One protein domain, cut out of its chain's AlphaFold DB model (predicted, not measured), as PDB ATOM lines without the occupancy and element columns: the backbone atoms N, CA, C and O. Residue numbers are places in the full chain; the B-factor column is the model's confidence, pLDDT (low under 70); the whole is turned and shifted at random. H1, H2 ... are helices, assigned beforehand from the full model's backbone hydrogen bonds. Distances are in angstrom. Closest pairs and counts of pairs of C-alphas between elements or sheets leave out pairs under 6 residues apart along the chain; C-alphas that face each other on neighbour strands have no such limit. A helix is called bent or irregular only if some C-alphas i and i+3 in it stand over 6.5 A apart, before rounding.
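What this domain is: This is residues 4 to 209 of the 211 residues of an uncharacterized protein of Pseudomonas putida H8234 (UniProt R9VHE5). A long bundle of helices, with H3 as its spine, H1 and H2 following one another along it and H8 beside them, has a smaller cluster packed on the spine: H5 crosses H3, H7 and H4 pack on both, and H6 covers H5 away from H3. The printed part has 206 residues with eight named helices, H1 to H8 in order, and no named strand; the class is all helix. It is compact, with a radius of gyration of the C-alphas of 18.6 A, yet elongated, spanning 64 by 39 by 27 A.

How they stand to each other: Start at H1, residues 4 to 15: it touches H3, residues 58 to 95, at a shallow tilt of 19 degrees, opposite ways, and the closest C-alphas are those of Ile 7 and Ile 92, 5.5 A apart. H2, residues 17 to 47, forms a helical hairpin with H3, at a shallow tilt of 21 degrees; look at the C-alphas of Thr 34 and Ala 67, the closest, 5.1 A apart. H3 is the hub, touching six helices. H4, residues 102 to 107, touches it about perpendicular, at 75 degrees, closest C-alphas Val 86 and Val 105, 6.3 A. H5, residues 120 to 136, touches H3 at a steep tilt of 60 degrees; the closest C-alphas are those of Phe 75 and Ala 128, 4.8 A. H6, residues 147 to 156, touches H5, with the C-alphas of Gly 126 and Thr 151 closest at 5.7 A, and is apart from H3. H7, residues 166 to 181, touches H3 with residues 166 to 171 alone, Gly 68 and Ala 167 having the closest C-alphas at 3.8 A. H8, residues 185 to 208, touches H2 at Ser 24 and Ala 189, closest C-alphas 4.9 A, and completes a bundle, helices side by side, of H1, H2, H3 and H8. Every O i to N i+4 pair is within hydrogen-bond range in H1, H3, H4 and H6; the figures are 25 of 27 in H2, 11 of 13 in H5, 11 of 12 in H7 and 15 of 20 in H8.

Where its parts are: Find C-alpha 4 at (-12.691, -17.538, -101.073), where H1 begins. H2 is 43.4 A long, H3 55.7 A from C-alpha 58 at (-47.993, 26.040, -80.723), and H8 34.1 A, to C-alpha 208 at (-14.780, -12.098, -107.302). H5 is irregular, C-alphas 132 and 135 being 7.8 A apart; H2 and H8 are only just irregular, with 6.9 A between C-alphas 19 and 22 and 6.8 A between 186 and 189.

The domain as a whole: The C-alphas of Gln 4 and Gly 49 are the two farthest apart, at 64.4 A. The printed part has no cut; the link from H4 to H5 is long. The mean pLDDT of the printed part is 92.2, and residues 17 to 19 and 181 are under 70.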
ATOM      1  N   GLN A   4     -11.575 -17.531-100.136       90.62
ATOM      2  CA  GLN A   4     -12.691 -17.538-101.073       90.62
ATOM      3  C   GLN A   4     -13.982 -17.947-100.359       90.62
ATOM      4  O   GLN A   4     -15.000 -17.279-100.513       90.62
ATOM      5  N   THR A   5     -13.910 -18.938 -99.467       92.44
ATOM      6  CA  THR A   5     -15.024 -19.312 -98.583       92.44
ATOM      7  C   THR A   5     -15.421 -18.169 -97.636       92.44
ATOM      8  O   THR A   5     -16.606 -17.938 -97.411       92.44
ATOM      9  N   GLN A   6     -14.453 -17.416 -97.093       94.06
ATOM     10  CA  GLN A   6     -14.745 -16.229 -96.269       94.06
ATOM     11  C   GLN A   6     -15.453 -15.127 -97.063       94.06
ATOM     12  O   GLN A   6     -16.416 -14.546 -96.572       94.06
ATOM     13  N   ILE A   7     -14.979 -14.845 -98.278       93.44
ATOM     14  CA  ILE A   7     -15.575 -13.844 -99.163       93.44
ATOM     15  C   ILE A   7     -16.998 -14.254 -99.559       93.44
ATOM     16  O   ILE A   7     -17.905 -13.435 -99.448       93.44
ATOM     17  N   LEU A   8     -17.207 -15.515 -99.955       93.62
ATOM     18  CA  LEU A   8     -18.529 -16.034-100.307       93.62
ATOM     19  C   LEU A   8     -19.524 -15.868 -99.155       93.62
ATOM     20  O   LEU A   8     -20.625 -15.381 -99.376       93.62
ATOM     21  N   ARG A   9     -19.120 -16.202 -97.925       93.50
ATOM     22  CA  ARG A   9     -19.976 -16.032 -96.746       93.50
ATOM     23  C   ARG A   9     -20.369 -14.572 -96.513       93.50
ATOM     24  O   ARG A   9     -21.528 -14.295 -96.252       93.50
ATOM     25  N   LEU A  10     -19.424 -13.641 -96.627       94.06
ATOM     26  CA  LEU A  10     -19.711 -12.210 -96.471       94.06
ATOM     27  C   LEU A  10     -20.638 -11.682 -97.571       94.06
ATOM     28  O   LEU A  10     -21.464 -10.814 -97.315       94.06
ATOM     29  N   VAL A  11     -20.515 -12.200 -98.794       93.56
ATOM     30  CA  VAL A  11     -21.457 -11.883 -99.874       93.56
ATOM     31  C   VAL A  11     -22.840 -12.449 -99.560       93.56
ATOM     32  O   VAL A  11     -23.813 -11.724 -99.704       93.56
ATOM     33  N   GLN A  12     -22.936 -13.673 -99.039       91.94
ATOM     34  CA  GLN A  12     -24.206 -14.243 -98.576       91.94
ATOM     35  C   GLN A  12     -24.832 -13.428 -97.435       91.94
ATOM     36  O   GLN A  12     -26.042 -13.261 -97.416       91.94
ATOM     37  N   GLU A  13     -24.039 -12.848 -96.531       90.81
ATOM     38  CA  GLU A  13     -24.538 -11.926 -95.492       90.81
ATOM     39  C   GLU A  13     -25.122 -10.626 -96.086       90.81
ATOM     40  O   GLU A  13     -25.998 -10.004 -95.487       90.81
ATOM     41  N   LEU A  14     -24.675 -10.193 -97.273       89.56
ATOM     42  CA  LEU A  14     -25.318  -9.089 -98.002       89.56
ATOM     43  C   LEU A  14     -26.636  -9.514 -98.662       89.56
ATOM     44  O   LEU A  14     -27.525  -8.676 -98.783       89.56
ATOM     45  N   GLU A  15     -26.747 -10.780 -99.072       87.19
ATOM     46  CA  GLU A  15     -27.950 -11.374 -99.681       87.19
ATOM     47  C   GLU A  15     -29.021 -11.739 -98.655       87.19
ATOM     48  O   GLU A  15     -30.196 -11.812 -99.007       87.19
ATOM     49  N   ASP A  16     -28.626 -12.008 -97.409       82.12
ATOM     50  CA  ASP A  16     -29.552 -12.439 -96.372       82.12
ATOM     51  C   ASP A  16     -30.420 -11.272 -95.886       82.12
ATOM     52  O   ASP A  16     -30.070 -10.489 -94.999       82.12
ATOM     53  N   GLU A  17     -31.590 -11.157 -96.507       68.19
ATOM     54  CA  GLU A  17     -32.606 -10.173 -96.156       68.19
ATOM     55  C   GLU A  17     -33.277 -10.479 -94.806       68.19
ATOM     56  O   GLU A  17     -33.856  -9.571 -94.206       68.19
ATOM     57  N   LEU A  18     -33.205 -11.716 -94.287       69.88
ATOM     58  CA  LEU A  18     -33.905 -12.091 -93.051       69.88
ATOM     59  C   LEU A  18     -33.319 -11.389 -91.828       69.88
ATOM     60  O   LEU A  18     -34.077 -10.925 -90.974       69.88
ATOM     61  N   ASP A  19     -31.996 -11.249 -91.773       69.81
ATOM     62  CA  ASP A  19     -31.312 -10.543 -90.685       69.81
ATOM     63  C   ASP A  19     -31.598  -9.035 -90.709       69.81
ATOM     64  O   ASP A  19     -31.591  -8.364 -89.674       69.81
ATOM     65  N   GLN A  20     -31.911  -8.497 -91.887       78.12
ATOM     66  CA  GLN A  20     -32.176  -7.076 -92.092       78.12
ATOM     67  C   GLN A  20     -33.672  -6.729 -92.049       78.12
ATOM     68  O   GLN A  20     -34.035  -5.573 -91.812       78.12
ATOM     69  N   PHE A  21     -34.557  -7.721 -92.183       78.06
ATOM     70  CA  PHE A  21     -36.008  -7.555 -92.122       78.06
ATOM     71  C   PHE A  21     -36.493  -6.823 -90.855       78.06
ATOM     72  O   PHE A  21     -37.339  -5.927 -90.983       78.06
ATOM     73  N   PRO A  22     -35.969  -7.103 -89.640       85.94
ATOM     74  CA  PRO A  22     -36.338  -6.343 -88.449       85.94
ATOM     75  C   PRO A  22     -36.004  -4.854 -88.579       85.94
ATOM     76  O   PRO A  22     -36.842  -4.011 -88.258       85.94
ATOM     77  N   LEU A  23     -34.817  -4.516 -89.094       88.25
ATOM     78  CA  LEU A  23     -34.400  -3.128 -89.278       88.25
ATOM     79  C   LEU A  23     -35.266  -2.427 -90.332       88.25
ATOM     80  O   LEU A  23     -35.775  -1.337 -90.066       88.25
ATOM     81  N   SER A  24     -35.520  -3.074 -91.474       89.31
ATOM     82  CA  SER A  24     -36.439  -2.561 -92.498       89.31
ATOM     83  C   SER A  24     -37.838  -2.300 -91.936       89.31
ATOM     84  O   SER A  24     -38.436  -1.265 -92.219       89.31
ATOM     85  N   SER A  25     -38.367  -3.206 -91.109       90.00
ATOM     86  CA  SER A  25     -39.681  -3.052 -90.468       90.00
ATOM     87  C   SER A  25     -39.735  -1.844 -89.522       90.00
ATOM     88  O   SER A  25     -40.684  -1.052 -89.560       90.00
ATOM     89  N   VAL A  26     -38.687  -1.636 -88.719       91.88
ATOM     90  CA  VAL A  26     -38.587  -0.467 -87.831       91.88
ATOM     91  C   VAL A  26     -38.480   0.832 -88.636       91.88
ATOM     92  O   VAL A  26     -39.136   1.813 -88.283       91.88
ATOM     93  N   ILE A  27     -37.717   0.848 -89.734       92.75
ATOM     94  CA  ILE A  27     -37.615   2.013 -90.631       92.75
ATOM     95  C   ILE A  27     -38.976   2.324 -91.269       92.75
ATOM     96  O   ILE A  27     -39.401   3.475 -91.239       92.75
ATOM     97  N   ARG A  28     -39.703   1.316 -91.772       92.19
ATOM     98  CA  ARG A  28     -41.066   1.493 -92.318       92.19
ATOM     99  C   ARG A  28     -42.034   2.051 -91.280       92.19
ATOM    100  O   ARG A  28     -42.836   2.920 -91.597       92.19
ATOM    101  N   SER A  29     -41.925   1.590 -90.035       93.38
ATOM    102  CA  SER A  29     -42.741   2.103 -88.931       93.38
ATOM    103  C   SER A  29     -42.453   3.584 -88.662       93.38
ATOM    104  O   SER A  29     -43.383   4.356 -88.458       93.38
ATOM    105  N   HIS A  30     -41.185   4.009 -88.726       93.56
ATOM    106  CA  HIS A  30     -40.831   5.429 -88.626       93.56
ATOM    107  C   HIS A  30     -41.351   6.238 -89.815       93.56
ATOM    108  O   HIS A  30     -41.885   7.320 -89.604       93.56
ATOM    109  N   ALA A  31     -41.246   5.714 -91.038       92.81
ATOM    110  CA  ALA A  31     -41.781   6.373 -92.228       92.81
ATOM    111  C   ALA A  31     -43.298   6.606 -92.122       92.81
ATOM    112  O   ALA A  31     -43.785   7.687 -92.452       92.81
ATOM    113  N   GLU A  32     -44.040   5.619 -91.616       95.12
ATOM    114  CA  GLU A  32     -45.482   5.731 -91.392       95.12
ATOM    115  C   GLU A  32     -45.814   6.747 -90.289       95.12
ATOM    116  O   GLU A  32     -46.668   7.606 -90.489       95.12
ATOM    117  N   LEU A  33     -45.092   6.730 -89.162       96.56
ATOM    118  CA  LEU A  33     -45.251   7.741 -88.110       96.56
ATOM    119  C   LEU A  33     -44.941   9.153 -88.624       96.56
ATOM    120  O   LEU A  33     -45.677  10.091 -88.329       96.56
ATOM    121  N   THR A  34     -43.884   9.320 -89.426       96.12
ATOM    122  CA  THR A  34     -43.561  10.606 -90.059       96.12
ATOM    123  C   THR A  34     -44.706  11.075 -90.943       96.12
ATOM    124  O   THR A  34     -45.087  12.242 -90.878       96.12
ATOM    125  N   LYS A  35     -45.262  10.183 -91.768       95.38
ATOM    126  CA  LYS A  35     -46.386  10.516 -92.641       95.38
ATOM    127  C   LYS A  35     -47.600  10.964 -91.827       95.38
ATOM    128  O   LYS A  35     -48.165  12.007 -92.127       95.38
ATOM    129  N   GLN A  36     -47.937  10.238 -90.764       96.81
ATOM    130  CA  GLN A  36     -49.034  10.598 -89.864       96.81
ATOM    131  C   GLN A  36     -48.819  11.966 -89.206       96.81
ATOM    132  O   GLN A  36     -49.756  12.759 -89.146       96.81
ATOM    133  N   ALA A  37     -47.595  12.275 -88.765       97.12
ATOM    134  CA  ALA A  37     -47.266  13.585 -88.207       97.12
ATOM    135  C   ALA A  37     -47.416  14.705 -89.253       97.12
ATOM    136  O   ALA A  37     -48.029  15.732 -88.974       97.12
ATOM    137  N   LEU A  38     -46.924  14.506 -90.479       96.56
ATOM    138  CA  LEU A  38     -47.062  15.490 -91.560       96.56
ATOM    139  C   LEU A  38     -48.524  15.697 -91.983       96.56
ATOM    140  O   LEU A  38     -48.936  16.838 -92.200       96.56
ATOM    141  N   ASP A  39     -49.311  14.624 -92.055       97.31
ATOM    142  CA  ASP A  39     -50.744  14.687 -92.355       97.31
ATOM    143  C   ASP A  39     -51.494  15.444 -91.244       97.31
ATOM    144  O   ASP A  39     -52.247  16.375 -91.532       97.31
ATOM    145  N   ALA A  40     -51.218  15.136 -89.970       97.31
ATOM    146  CA  ALA A  40     -51.802  15.831 -88.820       97.31
ATOM    147  C   ALA A  40     -51.412  17.317 -88.768       97.31
ATOM    148  O   ALA A  40     -52.246  18.174 -88.470       97.31
ATOM    149  N   TRP A  41     -50.160  17.645 -89.091       97.44
ATOM    150  CA  TRP A  41     -49.696  19.027 -89.194       97.44
ATOM    151  C   TRP A  41     -50.419  19.777 -90.318       97.44
ATOM    152  O   TRP A  41     -50.924  20.879 -90.101       97.44
ATOM    153  N   SER A  42     -50.532  19.169 -91.501       96.62
ATOM    154  CA  SER A  42     -51.257  19.739 -92.641       96.62
ATOM    155  C   SER A  42     -52.738  19.971 -92.317       96.62
ATOM    156  O   SER A  42     -53.288  21.038 -92.608       96.62
ATOM    157  N   ASP A  43     -53.376  19.005 -91.657       97.56
ATOM    158  CA  ASP A  43     -54.757  19.111 -91.196       97.56
ATOM    159  C   ASP A  43     -54.921  20.242 -90.175       97.56
ATOM    160  O   ASP A  43     -55.831  21.063 -90.321       97.56
ATOM    161  N   ARG A  44     -53.994  20.373 -89.217       96.19
ATOM    162  CA  ARG A  44     -53.999  21.481 -88.255       96.19
ATOM    163  C   ARG A  44     -53.866  22.826 -88.952       96.19
ATOM    164  O   ARG A  44     -54.643  23.734 -88.664       96.19
ATOM    165  N   LEU A  45     -52.933  22.962 -89.896       96.31
ATOM    166  CA  LEU A  45     -52.784  24.193 -90.671       96.31
ATOM    167  C   LEU A  45     -54.065  24.538 -91.429       96.31
ATOM    168  O   LEU A  45     -54.437  25.709 -91.474       96.31
ATOM    169  N   ARG A  46     -54.763  23.543 -91.986       96.50
ATOM    170  CA  ARG A  46     -56.051  23.746 -92.659       96.50
ATOM    171  C   ARG A  46     -57.120  24.273 -91.698       96.50
ATOM    172  O   ARG A  46     -57.850  25.188 -92.074       96.50
ATOM    173  N   GLU A  47     -57.188  23.765 -90.467       95.75
ATOM    174  CA  GLU A  47     -58.135  24.236 -89.438       95.75
ATOM    175  C   GLU A  47     -57.939  25.711 -89.073       95.75
ATOM    176  O   GLU A  47     -58.914  26.430 -88.859       95.75
ATOM    177  N   ILE A  48     -56.687  26.174 -89.027       95.31
ATOM    178  CA  ILE A  48     -56.343  27.562 -88.681       95.31
ATOM    179  C   ILE A  48     -56.174  28.474 -89.915       95.31
ATOM    180  O   ILE A  48     -55.767  29.626 -89.778       95.31
ATOM    181  N   GLY A  49     -56.521  27.989 -91.117       94.75
ATOM    182  CA  GLY A  49     -56.615  28.790 -92.347       94.75
ATOM    183  C   GLY A  49     -55.333  28.907 -93.186       94.75
ATOM    184  O   GLY A  49     -55.139  29.925 -93.845       94.75
ATOM    185  N   HIS A  50     -54.458  27.899 -93.164       92.31
ATOM    186  CA  HIS A  50     -53.138  27.871 -93.817       92.31
ATOM    187  C   HIS A  50     -52.284  29.128 -93.562       92.31
ATOM    188  O   HIS A  50     -51.799  29.763 -94.504       92.31
ATOM    189  N   PRO A  51     -52.087  29.514 -92.290       94.31
ATOM    190  CA  PRO A  51     -51.283  30.670 -91.958       94.31
ATOM    191  C   PRO A  51     -49.839  30.489 -92.420       94.31
ATOM    192  O   PRO A  51     -49.266  29.398 -92.374       94.31
ATOM    193  N   GLY A  52     -49.209  31.602 -92.793       91.69
ATOM    194  CA  GLY A  52     -47.757  31.636 -92.927       91.69
ATOM    195  C   GLY A  52     -47.077  31.321 -91.590       91.69
ATOM    196  O   GLY A  52     -47.613  31.643 -90.532       91.69
ATOM    197  N   ARG A  53     -45.867  30.760 -91.652       88.94
ATOM    198  CA  ARG A  53     -45.084  30.238 -90.515       88.94
ATOM    199  C   ARG A  53     -45.112  31.076 -89.233       88.94
ATOM    200  O   ARG A  53     -45.313  30.543 -88.156       88.94
ATOM    201  N   LYS A  54     -44.976  32.403 -89.338       93.31
ATOM    202  CA  LYS A  54     -44.993  33.326 -88.181       93.31
ATOM    203  C   LYS A  54     -46.312  33.353 -87.389       93.31
ATOM    204  O   LYS A  54     -46.392  34.033 -86.372       93.31
ATOM    205  N   PHE A  55     -47.355  32.727 -87.921       95.00
ATOM    206  CA  PHE A  55     -48.697  32.661 -87.359       95.00
ATOM    207  C   PHE A  55     -49.134  31.215 -87.096       95.00
ATOM    208  O   PHE A  55     -50.324  30.969 -86.904       95.00
ATOM    209  N   TRP A  56     -48.209  30.254 -87.140       96.31
ATOM    210  CA  TRP A  56     -48.500  28.916 -86.647       96.31
ATOM    211  C   TRP A  56     -48.804  28.983 -85.157       96.31
ATOM    212  O   TRP A  56     -48.241  29.795 -84.422       96.31
ATOM    213  N   ASP A  57     -49.749  28.159 -84.729       96.06
ATOM    214  CA  ASP A  57     -49.986  27.979 -83.313       96.06
ATOM    215  C   ASP A  57     -49.018  26.945 -82.738       96.06
ATOM    216  O   ASP A  57     -48.378  26.175 -83.455       96.06
ATOM    217  N   HIS A  58     -48.914  26.932 -81.412       95.94
ATOM    218  CA  HIS A  58     -47.993  26.040 -80.723       95.94
ATOM    219  C   HIS A  58     -48.208  24.547 -81.068       95.94
ATOM    220  O   HIS A  58     -47.218  23.852 -81.284       95.94
ATOM    221  N   PRO A  59     -49.451  24.027 -81.192       95.94
ATOM    222  CA  PRO A  59     -49.669  22.662 -81.670       95.94
ATOM    223  C   PRO A  59     -49.100  22.385 -83.068       95.94
ATOM    224  O   PRO A  59     -48.464  21.351 -83.248       95.94
ATOM    225  N   ALA A  60     -49.290  23.279 -84.046       96.38
ATOM    226  CA  ALA A  60     -48.726  23.090 -85.381       96.38
ATOM    227  C   ALA A  60     -47.189  23.052 -85.346       96.38
ATOM    228  O   ALA A  60     -46.593  22.205 -86.007       96.38
ATOM    229  N   GLU A  61     -46.551  23.915 -84.551       96.19
ATOM    230  CA  GLU A  61     -45.092  23.883 -84.361       96.19
ATOM    231  C   GLU A  61     -44.625  22.537 -83.787       96.19
ATOM    232  O   GLU A  61     -43.725  21.914 -84.346       96.19
ATOM    233  N   LEU A  62     -45.280  22.040 -82.732       96.56
ATOM    234  CA  LEU A  62     -44.906  20.776 -82.088       96.56
ATOM    235  C   LEU A  62     -45.039  19.562 -83.016       96.56
ATOM    236  O   LEU A  62     -44.152  18.712 -83.027       96.56
ATOM    237  N   ILE A  63     -46.122  19.474 -83.796       97.25
ATOM    238  CA  ILE A  63     -46.321  18.357 -84.735       97.25
ATOM    239  C   ILE A  63     -45.269  18.415 -85.857       97.25
ATOM    240  O   ILE A  63     -44.756  17.383 -86.294       97.25
ATOM    241  N   TYR A  64     -44.903  19.619 -86.310       97.06
ATOM    242  CA  TYR A  64     -43.858  19.782 -87.321       97.06
ATOM    243  C   TYR A  64     -42.473  19.382 -86.795       97.06
ATOM    244  O   TYR A  64     -41.725  18.667 -87.470       97.06
ATOM    245  N   ASP A  65     -42.151  19.773 -85.560       96.75
ATOM    246  CA  ASP A  65     -40.924  19.361 -84.878       96.75
ATOM    247  C   ASP A  65     -40.869  17.839 -84.679       96.75
ATOM    248  O   ASP A  65     -39.822  17.219 -84.900       96.75
ATOM    249  N   GLU A  66     -41.997  17.215 -84.325       97.75
ATOM    250  CA  GLU A  66     -42.128  15.761 -84.218       97.75
ATOM    251  C   GLU A  66     -41.800  15.068 -85.547       97.75
ATOM    252  O   GLU A  66     -40.987  14.138 -85.568       97.75
ATOM    253  N   ALA A  67     -42.337  15.558 -86.670       97.44
ATOM    254  CA  ALA A  67     -42.007  15.031 -87.994       97.44
ATOM    255  C   ALA A  67     -40.496  15.110 -88.282       97.44
ATOM    256  O   ALA A  67     -39.907  14.148 -88.786       97.44
ATOM    257  N   GLY A  68     -39.842  16.215 -87.902       97.62
ATOM    258  CA  GLY A  68     -38.391  16.375 -88.015       97.62
ATOM    259  C   GLY A  68     -37.598  15.363 -87.182       97.62
ATOM    260  O   GLY A  68     -36.614  14.796 -87.662       97.62
ATOM    261  N   VAL A  69     -38.029  15.084 -85.951       98.12
ATOM    262  CA  VAL A  69     -37.399  14.069 -85.086       98.12
ATOM    263  C   VAL A  69     -37.576  12.664 -85.662       98.12
ATOM    264  O   VAL A  69     -36.602  11.907 -85.717       98.12
ATOM    265  N   LEU A  70     -38.777  12.325 -86.135       97.50
ATOM    266  CA  LEU A  70     -39.076  11.024 -86.739       97.50
ATOM    267  C   LEU A  70     -38.235  10.781 -88.001       97.50
ATOM    268  O   LEU A  70     -37.606   9.727 -88.123       97.50
ATOM    269  N   LEU A  71     -38.132  11.783 -88.884       97.06
ATOM    270  CA  LEU A  71     -37.251  11.740 -90.056       97.06
ATOM    271  C   LEU A  71     -35.788  11.534 -89.656       97.06
ATOM    272  O   LEU A  71     -35.081  10.710 -90.239       97.06
ATOM    273  N   GLY A  72     -35.321  12.271 -88.649       97.38
ATOM    274  CA  GLY A  72     -33.941  12.202 -88.186       97.38
ATOM    275  C   GLY A  72     -33.588  10.825 -87.634       97.38
ATOM    276  O   GLY A  72     -32.566  10.243 -88.008       97.38
ATOM    277  N   ALA A  73     -34.462  10.271 -86.794       97.25
ATOM    278  CA  ALA A  73     -34.326   8.924 -86.250       97.25
ATOM    279  C   ALA A  73     -34.328   7.858 -87.356       97.25
ATOM    280  O   ALA A  73     -33.471   6.973 -87.361       97.25
ATOM    281  N   MET A  74     -35.224   7.985 -88.337       96.06
ATOM    282  CA  MET A  74     -35.279   7.098 -89.499       96.06
ATOM    283  C   MET A  74     -33.957   7.098 -90.281       96.06
ATOM    284  O   MET A  74     -33.423   6.031 -90.584       96.06
ATOM    285  N   PHE A  75     -33.368   8.267 -90.552       96.81
ATOM    286  CA  PHE A  75     -32.067   8.343 -91.225       96.81
ATOM    287  C   PHE A  75     -30.933   7.720 -90.404       96.81
ATOM    288  O   PHE A  75     -30.037   7.102 -90.978       96.81
ATOM    289  N   VAL A  76     -30.962   7.823 -89.073       97.00
ATOM    290  CA  VAL A  76     -29.980   7.147 -88.206       97.00
ATOM    291  C   VAL A  76     -30.102   5.624 -88.302       97.00
ATOM    292  O   VAL A  76     -29.079   4.943 -88.397       97.00
ATOM    293  N   LEU A  77     -31.323   5.085 -88.343       95.12
ATOM    294  CA  LEU A  77     -31.560   3.652 -88.552       95.12
ATOM    295  C   LEU A  77     -31.050   3.192 -89.923       95.12
ATOM    296  O   LEU A  77     -30.329   2.199 -90.014       95.12
ATOM    297  N   ILE A  78     -31.334   3.957 -90.980       94.69
ATOM    298  CA  ILE A  78     -30.798   3.701 -92.324       94.69
ATOM    299  C   ILE A  78     -29.262   3.734 -92.305       94.69
ATOM    300  O   ILE A  78     -28.604   2.864 -92.875       94.69
ATOM    301  N   GLN A  79     -28.656   4.697 -91.606       95.56
ATOM    302  CA  GLN A  79     -27.201   4.797 -91.496       95.56
ATOM    303  C   GLN A  79     -26.571   3.585 -90.790       95.56
ATOM    304  O   GLN A  79     -25.428   3.237 -91.108       95.56
ATOM    305  N   ALA A  80     -27.279   2.932 -89.867       93.81
ATOM    306  CA  ALA A  80     -26.811   1.688 -89.261       93.81
ATOM    307  C   ALA A  80     -26.646   0.591 -90.327       93.81
ATOM    308  O   ALA A  80     -25.547   0.046 -90.458       93.81
ATOM    309  N   ALA A  81     -27.665   0.381 -91.173       92.62
ATOM    310  CA  ALA A  81     -27.596  -0.551 -92.305       92.62
ATOM    311  C   ALA A  81     -26.469  -0.188 -93.286       92.62
ATOM    312  O   ALA A  81     -25.716  -1.055 -93.737       92.62
ATOM    313  N   ILE A  82     -26.293   1.106 -93.587       95.19
ATOM    314  CA  ILE A  82     -25.201   1.582 -94.450       95.19
ATOM    315  C   ILE A  82     -23.840   1.239 -93.845       95.19
ATOM    316  O   ILE A  82     -22.943   0.771 -94.545       95.19
ATOM    317  N   THR A  83     -23.667   1.473 -92.547       95.25
ATOM    318  CA  THR A  83     -22.394   1.250 -91.850       95.25
ATOM    319  C   THR A  83     -22.021  -0.225 -91.832       95.25
ATOM    320  O   THR A  83     -20.866  -0.566 -92.106       95.25
ATOM    321  N   GLU A  84     -22.989  -1.096 -91.563       93.62
ATOM    322  CA  GLU A  84     -22.810  -2.543 -91.622       93.62
ATOM    323  C   GLU A  84     -22.431  -2.994 -93.039       93.62
ATOM    324  O   GLU A  84     -21.372  -3.591 -93.233       93.62
ATOM    325  N   THR A  85     -23.220  -2.602 -94.043       94.62
ATOM    326  CA  THR A  85     -22.986  -2.932 -95.460       94.62
ATOM    327  C   THR A  85     -21.593  -2.495 -95.915       94.62
ATOM    328  O   THR A  85     -20.827  -3.287 -96.461       94.62
ATOM    329  N   VAL A  86     -21.203  -1.248 -95.625       96.25
ATOM    330  CA  VAL A  86     -19.869  -0.725 -95.957       96.25
ATOM    331  C   VAL A  86     -18.766  -1.537 -95.283       96.25
ATOM    332  O   VAL A  86     -17.707  -1.739 -95.879       96.25
ATOM    333  N   SER A  87     -18.981  -1.986 -94.047       96.06
ATOM    334  CA  SER A  87     -17.998  -2.779 -93.304       96.06
ATOM    335  C   SER A  87     -17.815  -4.163 -93.924       96.06
ATOM    336  O   SER A  87     -16.674  -4.589 -94.119       96.06
ATOM    337  N   ILE A  88     -18.911  -4.817 -94.322       95.31
ATOM    338  CA  ILE A  88     -18.885  -6.099 -95.037       95.31
ATOM    339  C   ILE A  88     -18.138  -5.951 -96.369       95.31
ATOM    340  O   ILE A  88     -17.170  -6.672 -96.620       95.31
ATOM    341  N   VAL A  89     -18.498  -4.957 -97.189       96.44
ATOM    342  CA  VAL A  89     -17.844  -4.719 -98.489       96.44
ATOM    343  C   VAL A  89     -16.356  -4.426 -98.318       96.44
ATOM    344  O   VAL A  89     -15.521  -5.012 -99.007       96.44
ATOM    345  N   LYS A  90     -15.974  -3.566 -97.367       97.31
ATOM    346  CA  LYS A  90     -14.552  -3.307 -97.089       97.31
ATOM    347  C   LYS A  90     -13.809  -4.581 -96.716       97.31
ATOM    348  O   LYS A  90     -12.708  -4.801 -97.220       97.31
ATOM    349  N   ARG A  91     -14.416  -5.436 -95.891       96.56
ATOM    350  CA  ARG A  91     -13.813  -6.701 -95.475       96.56
ATOM    351  C   ARG A  91     -13.597  -7.655 -96.650       96.56
ATOM    352  O   ARG A  91     -12.540  -8.279 -96.725       96.56
ATOM    353  N   ILE A  92     -14.550  -7.735 -97.579       95.75
ATOM    354  CA  ILE A  92     -14.427  -8.504 -98.829       95.75
ATOM    355  C   ILE A  92     -13.204  -8.028 -99.631       95.75
ATOM    356  O   ILE A  92     -12.340  -8.839 -99.977       95.75
ATOM    357  N   TYR A  93     -13.077  -6.717 -99.868       95.94
ATOM    358  CA  TYR A  93     -11.933  -6.151-100.599       95.94
ATOM    359  C   TYR A  93     -10.601  -6.423 -99.885       95.94
ATOM    360  O   TYR A  93      -9.629  -6.815-100.533       95.94
ATOM    361  N   GLU A  94     -10.553  -6.281 -98.558       96.12
ATOM    362  CA  GLU A  94      -9.355  -6.563 -97.757       96.12
ATOM    363  C   GLU A  94      -8.910  -8.025 -97.855       96.12
ATOM    364  O   GLU A  94      -7.715  -8.299 -97.999       96.12
ATOM    365  N   LEU A  95      -9.848  -8.977 -97.810       94.69
ATOM    366  CA  LEU A  95      -9.547 -10.404 -97.969       94.69
ATOM    367  C   LEU A  95      -8.938 -10.707 -99.345       94.69
ATOM    368  O   LEU A  95      -8.068 -11.579 -99.450       94.69
ATOM    369  N   ASN A  96      -9.321  -9.931-100.362       92.50
ATOM    370  CA  ASN A  96      -8.752  -9.979-101.704       92.50
ATOM    371  C   ASN A  96      -7.479  -9.119-101.883       92.50
ATOM    372  O   ASN A  96      -6.976  -8.968-102.993       92.50
ATOM    373  N   GLY A  97      -6.928  -8.546-100.806       93.69
ATOM    374  CA  GLY A  97      -5.704  -7.737-100.849       93.69
ATOM    375  C   GLY A  97      -5.887  -6.329-101.428       93.69
ATOM    376  O   GLY A  97      -4.905  -5.679-101.780       93.69
ATOM    377  N   GLN A  98      -7.126  -5.850-101.526       94.81
ATOM    378  CA  GLN A  98      -7.484  -4.531-102.036       94.81
ATOM    379  C   GLN A  98      -8.002  -3.631-100.904       94.81
ATOM    380  O   GLN A  98      -8.343  -4.088 -99.816       94.81
ATOM    381  N   LYS A  99      -8.063  -2.320-101.153       94.44
ATOM    382  CA  LYS A  99      -8.712  -1.350-100.260       94.44
ATOM    383  C   LYS A  99      -9.744  -0.561-101.046       94.44
ATOM    384  O   LYS A  99      -9.474  -0.158-102.173       94.44
ATOM    385  N   ILE A 100     -10.886  -0.292-100.422       95.75
ATOM    386  CA  ILE A 100     -11.956   0.519-101.003       95.75
ATOM    387  C   ILE A 100     -12.391   1.615-100.026       95.75
ATOM    388  O   ILE A 100     -12.485   1.408 -98.812       95.75
ATOM    389  N   ASN A 101     -12.617   2.820-100.550       94.62
ATOM    390  CA  ASN A 101     -13.062   3.964 -99.757       94.62
ATOM    391  C   ASN A 101     -14.576   3.872 -99.475       94.62
ATOM    392  O   ASN A 101     -15.334   3.448-100.342       94.62
ATOM    393  N   LYS A 102     -15.025   4.322 -98.291       93.19
ATOM    394  CA  LYS A 102     -16.455   4.365 -97.914       93.19
ATOM    395  C   LYS A 102     -17.312   5.079 -98.968       93.19
ATOM    396  O   LYS A 102     -18.369   4.572 -99.311       93.19
ATOM    397  N   ASN A 103     -16.857   6.220 -99.482       91.81
ATOM    398  CA  ASN A 103     -17.615   7.019-100.448       91.81
ATOM    399  C   ASN A 103     -17.791   6.281-101.778       91.81
ATOM    400  O   ASN A 103     -18.851   6.369-102.386       91.81
ATOM    401  N   VAL A 104     -16.783   5.499-102.182       93.19
ATOM    402  CA  VAL A 104     -16.880   4.634-103.365       93.19
ATOM    403  C   VAL A 104     -17.912   3.540-103.118       93.19
ATOM    404  O   VAL A 104     -18.800   3.382-103.940       93.19
ATOM    405  N   VAL A 105     -17.863   2.853-101.968       94.56
ATOM    406  CA  VAL A 105     -18.857   1.814-101.633       94.56
ATOM    407  C   VAL A 105     -20.279   2.371-101.654       94.56
ATOM    408  O   VAL A 105     -21.144   1.763-102.265       94.56
ATOM    409  N   MET A 106     -20.520   3.534-101.040       94.12
ATOM    410  CA  MET A 106     -21.853   4.158-101.028       94.12
ATOM    411  C   MET A 106     -22.354   4.562-102.423       94.12
ATOM    412  O   MET A 106     -23.547   4.763-102.585       94.12
ATOM    413  N   SER A 107     -21.464   4.674-103.413       92.50
ATOM    414  CA  SER A 107     -21.827   5.009-104.796       92.50
ATOM    415  C   SER A 107     -22.004   3.776-105.691       92.50
ATOM    416  O   SER A 107     -22.530   3.900-106.792       92.50
ATOM    417  N   LEU A 108     -21.543   2.595-105.265       92.44
ATOM    418  CA  LEU A 108     -21.716   1.354-106.024       92.44
ATOM    419  C   LEU A 108     -23.180   0.913-105.972       92.44
ATOM    420  O   LEU A 108     -23.763   0.870-104.888       92.44
ATOM    421  N   GLU A 109     -23.748   0.567-107.132       92.06
ATOM    422  CA  GLU A 109     -25.117   0.036-107.277       92.06
ATOM    423  C   GLU A 109     -26.224   0.911-106.657       92.06
ATOM    424  O   GLU A 109     -27.308   0.430-106.299       92.06
ATOM    425  N   ALA A 110     -25.949   2.207-106.517       88.88
ATOM    426  CA  ALA A 110     -26.879   3.196-106.003       88.88
ATOM    427  C   ALA A 110     -27.130   4.276-107.059       88.88
ATOM    428  O   ALA A 110     -26.193   4.930-107.521       88.88
ATOM    429  N   ASP A 111     -28.400   4.474-107.407       86.94
ATOM    430  CA  ASP A 111     -28.837   5.522-108.321       86.94
ATOM    431  C   ASP A 111     -28.449   6.910-107.807       86.94
ATOM    432  O   ASP A 111     -28.420   7.175-106.596       86.94
ATOM    433  N   LEU A 112     -28.130   7.791-108.752       87.31
ATOM    434  CA  LEU A 112     -27.678   9.149-108.486       87.31
ATOM    435  C   LEU A 112     -28.834  10.133-108.633       87.31
ATOM    436  O   LEU A 112     -29.575  10.101-109.616       87.31
ATOM    437  N   ASP A 113     -28.930  11.077-107.703       84.12
ATOM    438  CA  ASP A 113     -29.780  12.245-107.881       84.12
ATOM    439  C   ASP A 113     -29.260  13.115-109.033       84.12
ATOM    440  O   ASP A 113     -28.100  13.530-109.066       84.12
ATOM    441  N   SER A 114     -30.153  13.427-109.971       80.44
ATOM    442  CA  SER A 114     -29.835  14.181-111.188       80.44
ATOM    443  C   SER A 114     -29.308  15.597-110.927       80.44
ATOM    444  O   SER A 114     -28.609  16.150-111.775       80.44
ATOM    445  N   ARG A 115     -29.627  16.199-109.771       83.25
ATOM    446  CA  ARG A 115     -29.227  17.575-109.437       83.25
ATOM    447  C   ARG A 115     -27.893  17.633-108.705       83.25
ATOM    448  O   ARG A 115     -27.031  18.429-109.067       83.25
ATOM    449  N   SER A 116     -27.726  16.810-107.676       85.06
ATOM    450  CA  SER A 116     -26.542  16.800-106.811       85.06
ATOM    451  C   SER A 116     -25.456  15.825-107.268       85.06
ATOM    452  O   SER A 116     -24.317  15.932-106.818       85.06
ATOM    453  N   SER A 117     -25.781  14.885-108.167       87.62
ATOM    454  CA  SER A 117     -24.925  13.746-108.547       87.62
ATOM    455  C   SER A 117     -24.526  12.851-107.365       87.62
ATOM    456  O   SER A 117     -23.549  12.106-107.444       87.62
ATOM    457  N   LEU A 118     -25.265  12.920-106.254       90.88
ATOM    458  CA  LEU A 118     -25.049  12.088-105.079       90.88
ATOM    459  C   LEU A 118     -25.920  10.838-105.158       90.88
ATOM    460  O   LEU A 118     -27.097  10.915-105.497       90.88
ATOM    461  N   SER A 119     -25.363   9.692-104.775       93.25
ATOM    462  CA  SER A 119     -26.158   8.477-104.571       93.25
ATOM    463  C   SER A 119     -27.174   8.670-103.441       93.25
ATOM    464  O   SER A 119     -26.829   9.296-102.427       93.25
ATOM    465  N   TYR A 120     -28.350   8.045-103.525       92.25
ATOM    466  CA  TYR A 120     -29.330   8.075-102.427       92.25
ATOM    467  C   TYR A 120     -28.756   7.572-101.086       92.25
ATOM    468  O   TYR A 120     -29.134   8.058-100.020       92.25
ATOM    469  N   VAL A 121     -27.779   6.658-101.118       95.00
ATOM    470  CA  VAL A 121     -27.066   6.153 -99.930       95.00
ATOM    471  C   VAL A 121     -26.217   7.249 -99.282       95.00
ATOM    472  O   VAL A 121     -26.252   7.440 -98.063       95.00
ATOM    473  N   ALA A 122     -25.460   8.001-100.087       95.50
ATOM    474  CA  ALA A 122     -24.680   9.140 -99.607       95.50
ATOM    475  C   ALA A 122     -25.581  10.243 -99.033       95.50
ATOM    476  O   ALA A 122     -25.247  10.806 -97.988       95.50
ATOM    477  N   ILE A 123     -26.733  10.496 -99.666       95.81
ATOM    478  CA  ILE A 123     -27.746  11.439 -99.176       95.81
ATOM    479  C   ILE A 123     -28.261  11.000 -97.800       95.81
ATOM    480  O   ILE A 123     -28.182  11.774 -96.846       95.81
ATOM    481  N   ALA A 124     -28.696   9.744 -97.659       95.94
ATOM    482  CA  ALA A 124     -29.196   9.210 -96.393       95.94
ATOM    483  C   ALA A 124     -28.139   9.264 -95.274       95.94
ATOM    484  O   ALA A 124     -28.425   9.692 -94.154       95.94
ATOM    485  N   ASN A 125     -26.887   8.900 -95.577       96.94
ATOM    486  CA  ASN A 125     -25.784   9.016 -94.622       96.94
ATOM    487  C   ASN A 125     -25.499  10.484 -94.238       96.94
ATOM    488  O   ASN A 125     -25.176  10.759 -93.081       96.94
ATOM    489  N   GLY A 126     -25.599  11.421 -95.185       97.12
ATOM    490  CA  GLY A 126     -25.444  12.858 -94.942       97.12
ATOM    491  C   GLY A 126     -26.539  13.421 -94.033       97.12
ATOM    492  O   GLY A 126     -26.227  14.095 -93.051       97.12
ATOM    493  N   ALA A 127     -27.800  13.074 -94.295       97.56
ATOM    494  CA  ALA A 127     -28.948  13.470 -93.479       97.56
ATOM    495  C   ALA A 127     -28.851  12.933 -92.040       97.56
ATOM    496  O   ALA A 127     -29.071  13.676 -91.080       97.56
ATOM    497  N   ALA A 128     -28.424  11.676 -91.870       97.81
ATOM    498  CA  ALA A 128     -28.171  11.093 -90.553       97.81
ATOM    499  C   ALA A 128     -27.060  11.833 -89.790       97.81
ATOM    500  O   ALA A 128     -27.181  12.102 -88.593       97.81
ATOM    501  N   ASN A 129     -25.969  12.189 -90.477       97.75
ATOM    502  CA  ASN A 129     -24.884  12.963 -89.878       97.75
ATOM    503  C   ASN A 129     -25.335  14.372 -89.481       97.75
ATOM    504  O   ASN A 129     -25.012  14.805 -88.377       97.75
ATOM    505  N   TYR A 130     -26.105  15.056 -90.332       97.62
ATOM    506  CA  TYR A 130     -26.726  16.334 -89.982       97.62
ATOM    507  C   TYR A 130     -27.560  16.198 -88.707       97.62
ATOM    508  O   TYR A 130     -27.315  16.911 -87.737       97.62
ATOM    509  N   TYR A 131     -28.480  15.232 -88.661       97.94
ATOM    510  CA  TYR A 131     -29.352  15.051 -87.504       97.94
ATOM    511  C   TYR A 131     -28.564  14.874 -86.199       97.94
ATOM    512  O   TYR A 131     -28.849  15.560 -85.216       97.94
ATOM    513  N   LYS A 132     -27.538  14.014 -86.189       97.06
ATOM    514  CA  LYS A 132     -26.738  13.729 -84.986       97.06
ATOM    515  C   LYS A 132     -25.827  14.882 -84.563       97.06
ATOM    516  O   LYS A 132     -25.681  15.112 -83.367       97.06
ATOM    517  N   HIS A 133     -25.211  15.580 -85.519       94.81
ATOM    518  CA  HIS A 133     -24.096  16.494 -85.245       94.81
ATOM    519  C   HIS A 133     -24.441  17.978 -85.407       94.81
ATOM    520  O   HIS A 133     -23.599  18.820 -85.112       94.81
ATOM    521  N   ARG A 134     -25.667  18.340 -85.816       93.31
ATOM    522  CA  ARG A 134     -26.068  19.746 -86.046       93.31
ATOM    523  C   ARG A 134     -25.782  20.698 -84.880       93.31
ATOM    524  O   ARG A 134     -25.544  21.875 -85.112       93.31
ATOM    525  N   PHE A 135     -25.798  20.209 -83.639       91.75
ATOM    526  CA  PHE A 135     -25.518  21.022 -82.449       91.75
ATOM    527  C   PHE A 135     -24.025  21.298 -82.222       91.75
ATOM    528  O   PHE A 135     -23.677  22.185 -81.451       91.75
ATOM    529  N   GLU A 136     -23.147  20.548 -82.885       92.00
ATOM    530  CA  GLU A 136     -21.698  20.757 -82.860       92.00
ATOM    531  C   GLU A 136     -21.262  21.810 -83.890       92.00
ATOM    532  O   GLU A 136     -20.104  22.232 -83.904       92.00
ATOM    533  N   TRP A 137     -22.161  22.213 -84.792       91.69
ATOM    534  CA  TRP A 137     -21.837  23.091 -85.907       91.69
ATOM    535  C   TRP A 137     -22.052  24.567 -85.552       91.69
ATOM    536  O   TRP A 137     -22.959  24.906 -84.785       91.69
ATOM    537  N   PRO A 138     -21.255  25.477 -86.140       90.62
ATOM    538  CA  PRO A 138     -21.548  26.907 -86.121       90.62
ATOM    539  C   PRO A 138     -22.965  27.173 -86.637       90.62
ATOM    540  O   PRO A 138     -23.421  26.481 -87.542       90.62
ATOM    541  N   LYS A 139     -23.665  28.175 -86.088       90.31
ATOM    542  CA  LYS A 139     -25.076  28.444 -86.433       90.31
ATOM    543  C   LYS A 139     -25.310  28.684 -87.924       90.31
ATOM    544  O   LYS A 139     -26.362  28.327 -88.420       90.31
ATOM    545  N   ASP A 140     -24.340  29.273 -88.610       92.31
ATOM    546  CA  ASP A 140     -24.339  29.575 -90.046       92.31
ATOM    547  C   ASP A 140     -23.651  28.480 -90.891       92.31
ATOM    548  O   ASP A 140     -23.465  28.615 -92.104       92.31
ATOM    549  N   TRP A 141     -23.238  27.388 -90.241       93.50
ATOM    550  CA  TRP A 141     -22.451  26.286 -90.798       93.50
ATOM    551  C   TRP A 141     -21.108  26.726 -91.417       93.50
ATOM    552  O   TRP A 141     -20.511  25.975 -92.195       93.50
ATOM    553  N   HIS A 142     -20.604  27.926 -91.105       90.69
ATOM    554  CA  HIS A 142     -19.309  28.408 -91.583       90.69
ATOM    555  C   HIS A 142     -18.198  28.131 -90.571       90.69
ATOM    556  O   HIS A 142     -18.346  28.357 -89.377       90.69
ATOM    557  N   GLY A 143     -17.047  27.657 -91.055       83.12
ATOM    558  CA  GLY A 143     -15.895  27.355 -90.197       83.12
ATOM    559  C   GLY A 143     -15.942  25.978 -89.528       83.12
ATOM    560  O   GLY A 143     -15.116  25.696 -88.660       83.12
ATOM    561  N   ALA A 144     -16.861  25.098 -89.943       87.50
ATOM    562  CA  ALA A 144     -16.755  23.677 -89.631       87.50
ATOM    563  C   ALA A 144     -15.466  23.092 -90.240       87.50
ATOM    564  O   ALA A 144     -14.958  23.574 -91.252       87.50
ATOM    565  N   SER A 145     -14.917  22.045 -89.623       86.00
ATOM    566  CA  SER A 145     -13.697  21.389 -90.103       86.00
ATOM    567  C   SER A 145     -13.860  19.872 -90.174       86.00
ATOM    568  O   SER A 145     -14.771  19.295 -89.573       86.00
ATOM    569  N   GLY A 146     -12.994  19.226 -90.958       88.75
ATOM    570  CA  GLY A 146     -12.996  17.775 -91.139       88.75
ATOM    571  C   GLY A 146     -14.339  17.235 -91.642       88.75
ATOM    572  O   GLY A 146     -14.949  17.793 -92.550       88.75
ATOM    573  N   GLN A 147     -14.819  16.160 -91.014       86.75
ATOM    574  CA  GLN A 147     -16.024  15.435 -91.439       86.75
ATOM    575  C   GLN A 147     -17.308  16.281 -91.392       86.75
ATOM    576  O   GLN A 147     -18.234  16.042 -92.173       86.75
ATOM    577  N   SER A 148     -17.369  17.275 -90.502       90.62
ATOM    578  CA  SER A 148     -18.498  18.206 -90.436       90.62
ATOM    579  C   SER A 148     -18.550  19.088 -91.679       90.62
ATOM    580  O   SER A 148     -19.620  19.254 -92.255       90.62
ATOM    581  N   GLN A 149     -17.400  19.580 -92.157       93.50
ATOM    582  CA  GLN A 149     -17.329  20.378 -93.384       93.50
ATOM    583  C   GLN A 149     -17.723  19.558 -94.618       93.50
ATOM    584  O   GLN A 149     -18.461  20.055 -95.471       93.50
ATOM    585  N   ASP A 150     -17.282  18.302 -94.696       92.56
ATOM    586  CA  ASP A 150     -17.655  17.396 -95.787       92.56
ATOM    587  C   ASP A 150     -19.169  17.137 -95.792       92.56
ATOM    588  O   ASP A 150     -19.817  17.225 -96.836       92.56
ATOM    589  N   THR A 151     -19.753  16.889 -94.612       95.06
ATOM    590  CA  THR A 151     -21.202  16.687 -94.461       95.06
ATOM    591  C   THR A 151     -21.974  17.950 -94.839       95.06
ATOM    592  O   THR A 151     -22.901  17.856 -95.636       95.06
ATOM    593  N   ILE A 152     -21.578  19.126 -94.334       95.50
ATOM    594  CA  ILE A 152     -22.198  20.425 -94.658       95.50
ATOM    595  C   ILE A 152     -22.155  20.693 -96.164       95.50
ATOM    596  O   ILE A 152     -23.146  21.127 -96.751       95.50
ATOM    597  N   THR A 153     -21.012  20.432 -96.801       94.69
ATOM    598  CA  THR A 153     -20.841  20.632 -98.246       94.69
ATOM    599  C   THR A 153     -21.792  19.736 -99.030       94.69
ATOM    600  O   THR A 153     -22.469  20.219 -99.932       94.69
ATOM    601  N   LEU A 154     -21.899  18.461 -98.643       94.62
ATOM    602  CA  LEU A 154     -22.817  17.501 -99.249       94.62
ATOM    603  C   LEU A 154     -24.272  17.950 -99.091       94.62
ATOM    604  O   LEU A 154     -24.971  18.107-100.089       94.62
ATOM    605  N   ILE A 155     -24.734  18.204 -97.866       95.69
ATOM    606  CA  ILE A 155     -26.152  18.494 -97.615       95.69
ATOM    607  C   ILE A 155     -26.606  19.826 -98.228       95.69
ATOM    608  O   ILE A 155     -27.751  19.939 -98.656       95.69
ATOM    609  N   ARG A 156     -25.710  20.814 -98.368       95.69
ATOM    610  CA  ARG A 156     -26.022  22.073 -99.066       95.69
ATOM    611  C   ARG A 156     -26.411  21.851-100.528       95.69
ATOM    612  O   ARG A 156     -27.264  22.570-101.036       95.69
ATOM    613  N   THR A 157     -25.849  20.839-101.196       94.62
ATOM    614  CA  THR A 157     -26.251  20.492-102.576       94.62
ATOM    615  C   THR A 157     -27.688  19.976-102.668       94.62
ATOM    616  O   THR A 157     -28.292  20.041-103.734       94.62
ATOM    617  N   LEU A 158     -28.251  19.522-101.545       93.94
ATOM    618  CA  LEU A 158     -29.630  19.050-101.425       93.94
ATOM    619  C   LEU A 158     -30.614  20.189-101.120       93.94
ATOM    620  O   LEU A 158     -31.810  19.945-101.006       93.94
ATOM    621  N   GLY A 159     -30.121  21.421-100.964       94.44
ATOM    622  CA  GLY A 159     -30.926  22.574-100.561       94.44
ATOM    623  C   GLY A 159     -31.097  22.725 -99.047       94.44
ATOM    624  O   GLY A 159     -31.864  23.590 -98.633       94.44
ATOM    625  N   MET A 160     -30.380  21.930 -98.242       96.88
ATOM    626  CA  MET A 160     -30.346  22.084 -96.785       96.88
ATOM    627  C   MET A 160     -29.572  23.349 -96.394       96.88
ATOM    628  O   MET A 160     -28.525  23.657 -96.974       96.88
ATOM    629  N   SER A 161     -30.062  24.068 -95.386       96.62
ATOM    630  CA  SER A 161     -29.510  25.353 -94.944       96.62
ATOM    631  C   SER A 161     -29.680  25.598 -93.435       96.62
ATOM    632  O   SER A 161     -30.592  25.042 -92.813       96.62
ATOM    633  N   PRO A 162     -28.812  26.424 -92.818       95.25
ATOM    634  CA  PRO A 162     -28.927  26.775 -91.401       95.25
ATOM    635  C   PRO A 162     -30.183  27.598 -91.070       95.25
ATOM    636  O   PRO A 162     -30.591  27.639 -89.912       95.25
ATOM    637  N   GLU A 163     -30.792  28.250 -92.062       94.00
ATOM    638  CA  GLU A 163     -32.019  29.039 -91.909       94.00
ATOM    639  C   GLU A 163     -33.296  28.186 -91.904       94.00
ATOM    640  O   GLU A 163     -34.364  28.685 -91.550       94.00
ATOM    641  N   GLN A 164     -33.197  26.923 -92.319       94.44
ATOM    642  CA  GLN A 164     -34.299  25.968 -92.344       94.44
ATOM    643  C   GLN A 164     -34.413  25.202 -91.030       94.44
ATOM    644  O   GLN A 164     -33.420  24.910 -90.356       94.44
ATOM    645  N   ASP A 165     -35.633  24.777 -90.717       94.06
ATOM    646  CA  ASP A 165     -35.861  23.876 -89.600       94.06
ATOM    647  C   ASP A 165     -35.244  22.502 -89.819       94.06
ATOM    648  O   ASP A 165     -34.888  22.098 -90.928       94.06
ATOM    649  N   LEU A 166     -35.210  21.733 -88.733       96.44
ATOM    650  CA  LEU A 166     -34.891  20.316 -88.766       96.44
ATOM    651  C   LEU A 166     -35.741  19.554 -89.795       96.44
ATOM    652  O   LEU A 166     -35.184  18.824 -90.616       96.44
ATOM    653  N   ALA A 167     -37.066  19.721 -89.757       96.94
ATOM    654  CA  ALA A 167     -37.982  19.020 -90.652       96.94
ATOM    655  C   ALA A 167     -37.782  19.439 -92.117       96.94
ATOM    656  O   ALA A 167     -37.617  18.569 -92.965       96.94
ATOM    657  N   ASP A 168     -37.680  20.741 -92.405       97.06
ATOM    658  CA  ASP A 168     -37.420  21.269 -93.758       97.06
ATOM    659  C   ASP A 168     -36.122  20.701 -94.358       97.06
ATOM    660  O   ASP A 168     -36.076  20.241 -95.506       97.06
ATOM    661  N   ASN A 169     -35.057  20.700 -93.557       97.94
ATOM    662  CA  ASN A 169     -33.759  20.168 -93.943       97.94
ATOM    663  C   ASN A 169     -33.842  18.666 -94.262       97.94
ATOM    664  O   ASN A 169     -33.372  18.208 -95.303       97.94
ATOM    665  N   LEU A 170     -34.470  17.877 -93.391       97.81
ATOM    666  CA  LEU A 170     -34.573  16.430 -93.590       97.81
ATOM    667  C   LEU A 170     -35.541  16.053 -94.720       97.81
ATOM    668  O   LEU A 170     -35.267  15.106 -95.456       97.81
ATOM    669  N   LEU A 171     -36.617  16.816 -94.923       96.00
ATOM    670  CA  LEU A 171     -37.509  16.672 -96.076       96.00
ATOM    671  C   LEU A 171     -36.783  16.975 -97.389       96.00
ATOM    672  O   LEU A 171     -37.024  16.298 -98.383       96.00
ATOM    673  N   SER A 172     -35.847  17.926 -97.403       95.69
ATOM    674  CA  SER A 172     -35.010  18.189 -98.582       95.69
ATOM    675  C   SER A 172     -34.174  16.963 -98.972       95.69
ATOM    676  O   SER A 172     -34.106  16.608-100.149       95.69
ATOM    677  N   ALA A 173     -33.615  16.247 -97.989       95.50
ATOM    678  CA  ALA A 173     -32.913  14.987 -98.236       95.50
ATOM    679  C   ALA A 173     -33.853  13.876 -98.738       95.50
ATOM    680  O   ALA A 173     -33.504  13.158 -99.674       95.50
ATOM    681  N   VAL A 174     -35.054  13.757 -98.162       93.94
ATOM    682  CA  VAL A 174     -36.087  12.818 -98.635       93.94
ATOM    683  C   VAL A 174     -36.455  13.100-100.091       93.94
ATOM    684  O   VAL A 174     -36.407  12.189-100.914       93.94
ATOM    685  N   HIS A 175     -36.762  14.353-100.434       92.19
ATOM    686  CA  HIS A 175     -37.112  14.740-101.799       92.19
ATOM    687  C   HIS A 175     -35.981  14.447-102.787       92.19
ATOM    688  O   HIS A 175     -36.246  13.976-103.891       92.19
ATOM    689  N   ALA A 176     -34.724  14.688-102.402       91.88
ATOM    690  CA  ALA A 176     -33.576  14.353-103.240       91.88
ATOM    691  C   ALA A 176     -33.482  12.842-103.516       91.88
ATOM    692  O   ALA A 176     -33.244  12.450-104.654       91.88
ATOM    693  N   ILE A 177     -33.739  11.994-102.513       91.50
ATOM    694  CA  ILE A 177     -33.773  10.536-102.703       91.50
ATOM    695  C   ILE A 177     -34.937  10.133-103.617       91.50
ATOM    696  O   ILE A 177     -34.716   9.439-104.605       91.50
ATOM    697  N   MET A 178     -36.154  10.604-103.343       87.75
ATOM    698  CA  MET A 178     -37.350  10.234-104.115       87.75
ATOM    699  C   MET A 178     -37.242  10.619-105.594       87.75
ATOM    700  O   MET A 178     -37.625   9.839-106.461       87.75
ATOM    701  N   ASN A 179     -36.657  11.785-105.892       83.44
ATOM    702  CA  ASN A 179     -36.416  12.231-107.268       83.44
ATOM    703  C   ASN A 179     -35.417  11.343-108.027       83.44
ATOM    704  O   ASN A 179     -35.386  11.386-109.255       83.44
ATOM    705  N   SER A 180     -34.582  10.579-107.315       76.88
ATOM    706  CA  SER A 180     -33.585   9.687-107.914       76.88
ATOM    707  C   SER A 180     -34.089   8.258-108.143       76.88
ATOM    708  O   SER A 180     -33.493   7.548-108.946       76.88
ATOM    709  N   THR A 181     -35.174   7.835-107.476       68.50
ATOM    710  CA  THR A 181     -35.596   6.420-107.447       68.50
ATOM    711  C   THR A 181     -37.085   6.169-107.738       68.50
ATOM    712  O   THR A 181     -37.537   5.039-107.560       68.50
ATOM    713  N   ASP A 182     -37.875   7.176-108.141       72.69
ATOM    714  CA  ASP A 182     -39.343   7.055-108.339       72.69
ATOM    715  C   ASP A 182     -40.061   6.413-107.124       72.69
ATOM    716  O   ASP A 182     -41.055   5.696-107.240       72.69
ATOM    717  N   SER A 183     -39.522   6.639-105.923       75.56
ATOM    718  CA  SER A 183     -39.941   5.975-104.683       75.56
ATOM    719  C   SER A 183     -40.606   6.945-103.710       75.56
ATOM    720  O   SER A 183     -40.467   8.161-103.836       75.56
ATOM    721  N   ASN A 184     -41.296   6.415-102.699       76.94
ATOM    722  CA  ASN A 184     -41.877   7.196-101.606       76.94
ATOM    723  C   ASN A 184     -41.135   6.980-100.266       76.94
ATOM    724  O   ASN A 184     -40.138   6.266-100.177       76.94
ATOM    725  N   LEU A 185     -41.618   7.624 -99.199       77.88
ATOM    726  CA  LEU A 185     -40.967   7.634 -97.885       77.88
ATOM    727  C   LEU A 185     -40.905   6.233 -97.265       77.88
ATOM    728  O   LEU A 185     -39.905   5.870 -96.648       77.88
ATOM    729  N   ALA A 186     -41.962   5.442 -97.455       76.94
ATOM    730  CA  ALA A 186     -42.060   4.078 -96.951       76.94
ATOM    731  C   ALA A 186     -41.102   3.120 -97.678       76.94
ATOM    732  O   ALA A 186     -40.721   2.087 -97.121       76.94
ATOM    733  N   ASP A 187     -40.656   3.486 -98.880       83.50
ATOM    734  CA  ASP A 187     -39.759   2.671 -99.694       83.50
ATOM    735  C   ASP A 187     -38.285   2.840 -99.301       83.50
ATOM    736  O   ASP A 187     -37.460   2.023 -99.703       83.50
ATOM    737  N   LEU A 188     -37.922   3.836 -98.477       84.12
ATOM    738  CA  LEU A 188     -36.524   4.076 -98.075       84.12
ATOM    739  C   LEU A 188     -35.863   2.849 -97.432       84.12
ATOM    740  O   LEU A 188     -34.685   2.582 -97.678       84.12
ATOM    741  N   ALA A 189     -36.626   2.093 -96.636       84.38
ATOM    742  CA  ALA A 189     -36.178   0.818 -96.086       84.38
ATOM    743  C   ALA A 189     -35.825  -0.166 -97.210       84.38
ATOM    744  O   ALA A 189     -34.720  -0.698 -97.242       84.38
ATOM    745  N   GLY A 190     -36.734  -0.342 -98.172       85.00
ATOM    746  CA  GLY A 190     -36.523  -1.229 -99.314       85.00
ATOM    747  C   GLY A 190     -35.348  -0.791-100.187       85.00
ATOM    748  O   GLY A 190     -34.551  -1.620-100.605       85.00
ATOM    749  N   LEU A 191     -35.167   0.510-100.409       86.75
ATOM    750  CA  LEU A 191     -34.085   1.027-101.247       86.75
ATOM    751  C   LEU A 191     -32.696   0.729-100.677       86.75
ATOM    752  O   LEU A 191     -31.830   0.225-101.393       86.75
ATOM    753  N   VAL A 192     -32.456   1.066 -99.406       82.00
ATOM    754  CA  VAL A 192     -31.108   0.979 -98.815       82.00
ATOM    755  C   VAL A 192     -30.845  -0.388 -98.194       82.00
ATOM    756  O   VAL A 192     -29.736  -0.903 -98.309       82.00
ATOM    757  N   VAL A 193     -31.832  -0.971 -97.521       82.44
ATOM    758  CA  VAL A 193     -31.635  -2.202 -96.750       82.44
ATOM    759  C   VAL A 193     -31.822  -3.442 -97.619       82.44
ATOM    760  O   VAL A 193     -31.100  -4.411 -97.439       82.44
ATOM    761  N   GLU A 194     -32.734  -3.414 -98.589       86.00
ATOM    762  CA  GLU A 194     -33.039  -4.596 -99.405       86.00
ATOM    763  C   GLU A 194     -32.330  -4.488-100.764       86.00
ATOM    764  O   GLU A 194     -31.350  -5.182-101.043       86.00
ATOM    765  N   GLN A 195     -32.740  -3.530-101.593       89.44
ATOM    766  CA  GLN A 195     -32.311  -3.437-102.986       89.44
ATOM    767  C   GLN A 195     -30.822  -3.115-103.144       89.44
ATOM    768  O   GLN A 195     -30.129  -3.788-103.905       89.44
ATOM    769  N   TRP A 196     -30.311  -2.097-102.443       92.62
ATOM    770  CA  TRP A 196     -28.901  -1.711-102.546       92.62
ATOM    771  C   TRP A 196     -27.963  -2.851-102.140       92.62
ATOM    772  O   TRP A 196     -27.015  -3.162-102.860       92.62
ATOM    773  N   ARG A 197     -28.250  -3.498-101.003       91.81
ATOM    774  CA  ARG A 197     -27.461  -4.628-100.496       91.81
ATOM    775  C   ARG A 197     -27.482  -5.805-101.464       91.81
ATOM    776  O   ARG A 197     -26.418  -6.332-101.784       91.81
ATOM    777  N   SER A 198     -28.658  -6.149-101.983       90.75
ATOM    778  CA  SER A 198     -28.824  -7.227-102.961       90.75
ATOM    779  C   SER A 198     -28.058  -6.954-104.263       90.75
ATOM    780  O   SER A 198     -27.307  -7.808-104.743       90.75
ATOM    781  N   ARG A 199     -28.134  -5.726-104.802       93.44
ATOM    782  CA  ARG A 199     -27.361  -5.339-105.996       93.44
ATOM    783  C   ARG A 199     -25.853  -5.384-105.755       93.44
ATOM    784  O   ARG A 199     -25.121  -5.916-106.591       93.44
ATOM    785  N   LEU A 200     -25.387  -4.901-104.600       94.44
ATOM    786  CA  LEU A 200     -23.979  -5.016-104.213       94.44
ATOM    787  C   LEU A 200     -23.533  -6.477-104.158       94.44
ATOM    788  O   LEU A 200     -22.478  -6.809-104.695       94.44
ATOM    789  N   ALA A 201     -24.322  -7.360-103.544       93.50
ATOM    790  CA  ALA A 201     -23.996  -8.779-103.482       93.50
ATOM    791  C   ALA A 201     -23.825  -9.384-104.883       93.50
ATOM    792  O   ALA A 201     -22.807 -10.025-105.158       93.50
ATOM    793  N   LEU A 202     -24.762  -9.099-105.795       93.81
ATOM    794  CA  LEU A 202     -24.706  -9.552-107.185       93.81
ATOM    795  C   LEU A 202     -23.439  -9.059-107.904       93.81
ATOM    796  O   LEU A 202     -22.738  -9.852-108.541       93.81
ATOM    797  N   GLN A 203     -23.108  -7.772-107.767       94.50
ATOM    798  CA  GLN A 203     -21.891  -7.200-108.344       94.50
ATOM    799  C   GLN A 203     -20.635  -7.901-107.797       94.50
ATOM    800  O   GLN A 203     -19.739  -8.273-108.560       94.50
ATOM    801  N   LEU A 204     -20.571  -8.119-106.479       94.81
ATOM    802  CA  LEU A 204     -19.418  -8.723-105.807       94.81
ATOM    803  C   LEU A 204     -19.249 -10.202-106.181       94.81
ATOM    804  O   LEU A 204     -18.111 -10.649-106.348       94.81
ATOM    805  N   ARG A 205     -20.344 -10.949-106.397       93.69
ATOM    806  CA  ARG A 205     -20.282 -12.313-106.952       93.69
ATOM    807  C   ARG A 205     -19.583 -12.340-108.300       93.69
ATOM    808  O   ARG A 205     -18.645 -13.116-108.485       93.69
ATOM    809  N   GLY A 206     -20.005 -11.470-109.219       92.06
ATOM    810  CA  GLY A 206     -19.400 -11.366-110.544       92.06
ATOM    811  C   GLY A 206     -17.933 -10.940-110.477       92.06
ATOM    812  O   GLY A 206     -17.069 -11.566-111.091       92.06
ATOM    813  N   GLN A 207     -17.631  -9.917-109.676       93.00
ATOM    814  CA  GLN A 207     -16.288  -9.356-109.554       93.00
ATOM    815  C   GLN A 207     -15.269 -10.347-108.972       93.00
ATOM    816  O   GLN A 207     -14.126 -10.387-109.431       93.00
ATOM    817  N   PHE A 208     -15.665 -11.142-107.975       91.25
ATOM    818  CA  PHE A 208     -14.780 -12.098-107.302       91.25
ATOM    819  C   PHE A 208     -14.977 -13.549-107.761       91.25
ATOM    820  O   PHE A 208     -14.396 -14.452-107.161       91.25
ATOM    821  N   GLN A 209     -15.746 -13.772-108.836       89.19
ATOM    822  CA  GLN A 209     -15.987 -15.087-109.446       89.19
ATOM    823  C   GLN A 209     -16.492 -16.122-108.427       89.19
ATOM    824  O   GLN A 209     -15.995 -17.247-108.339       89.19
TER     825      GLN A 209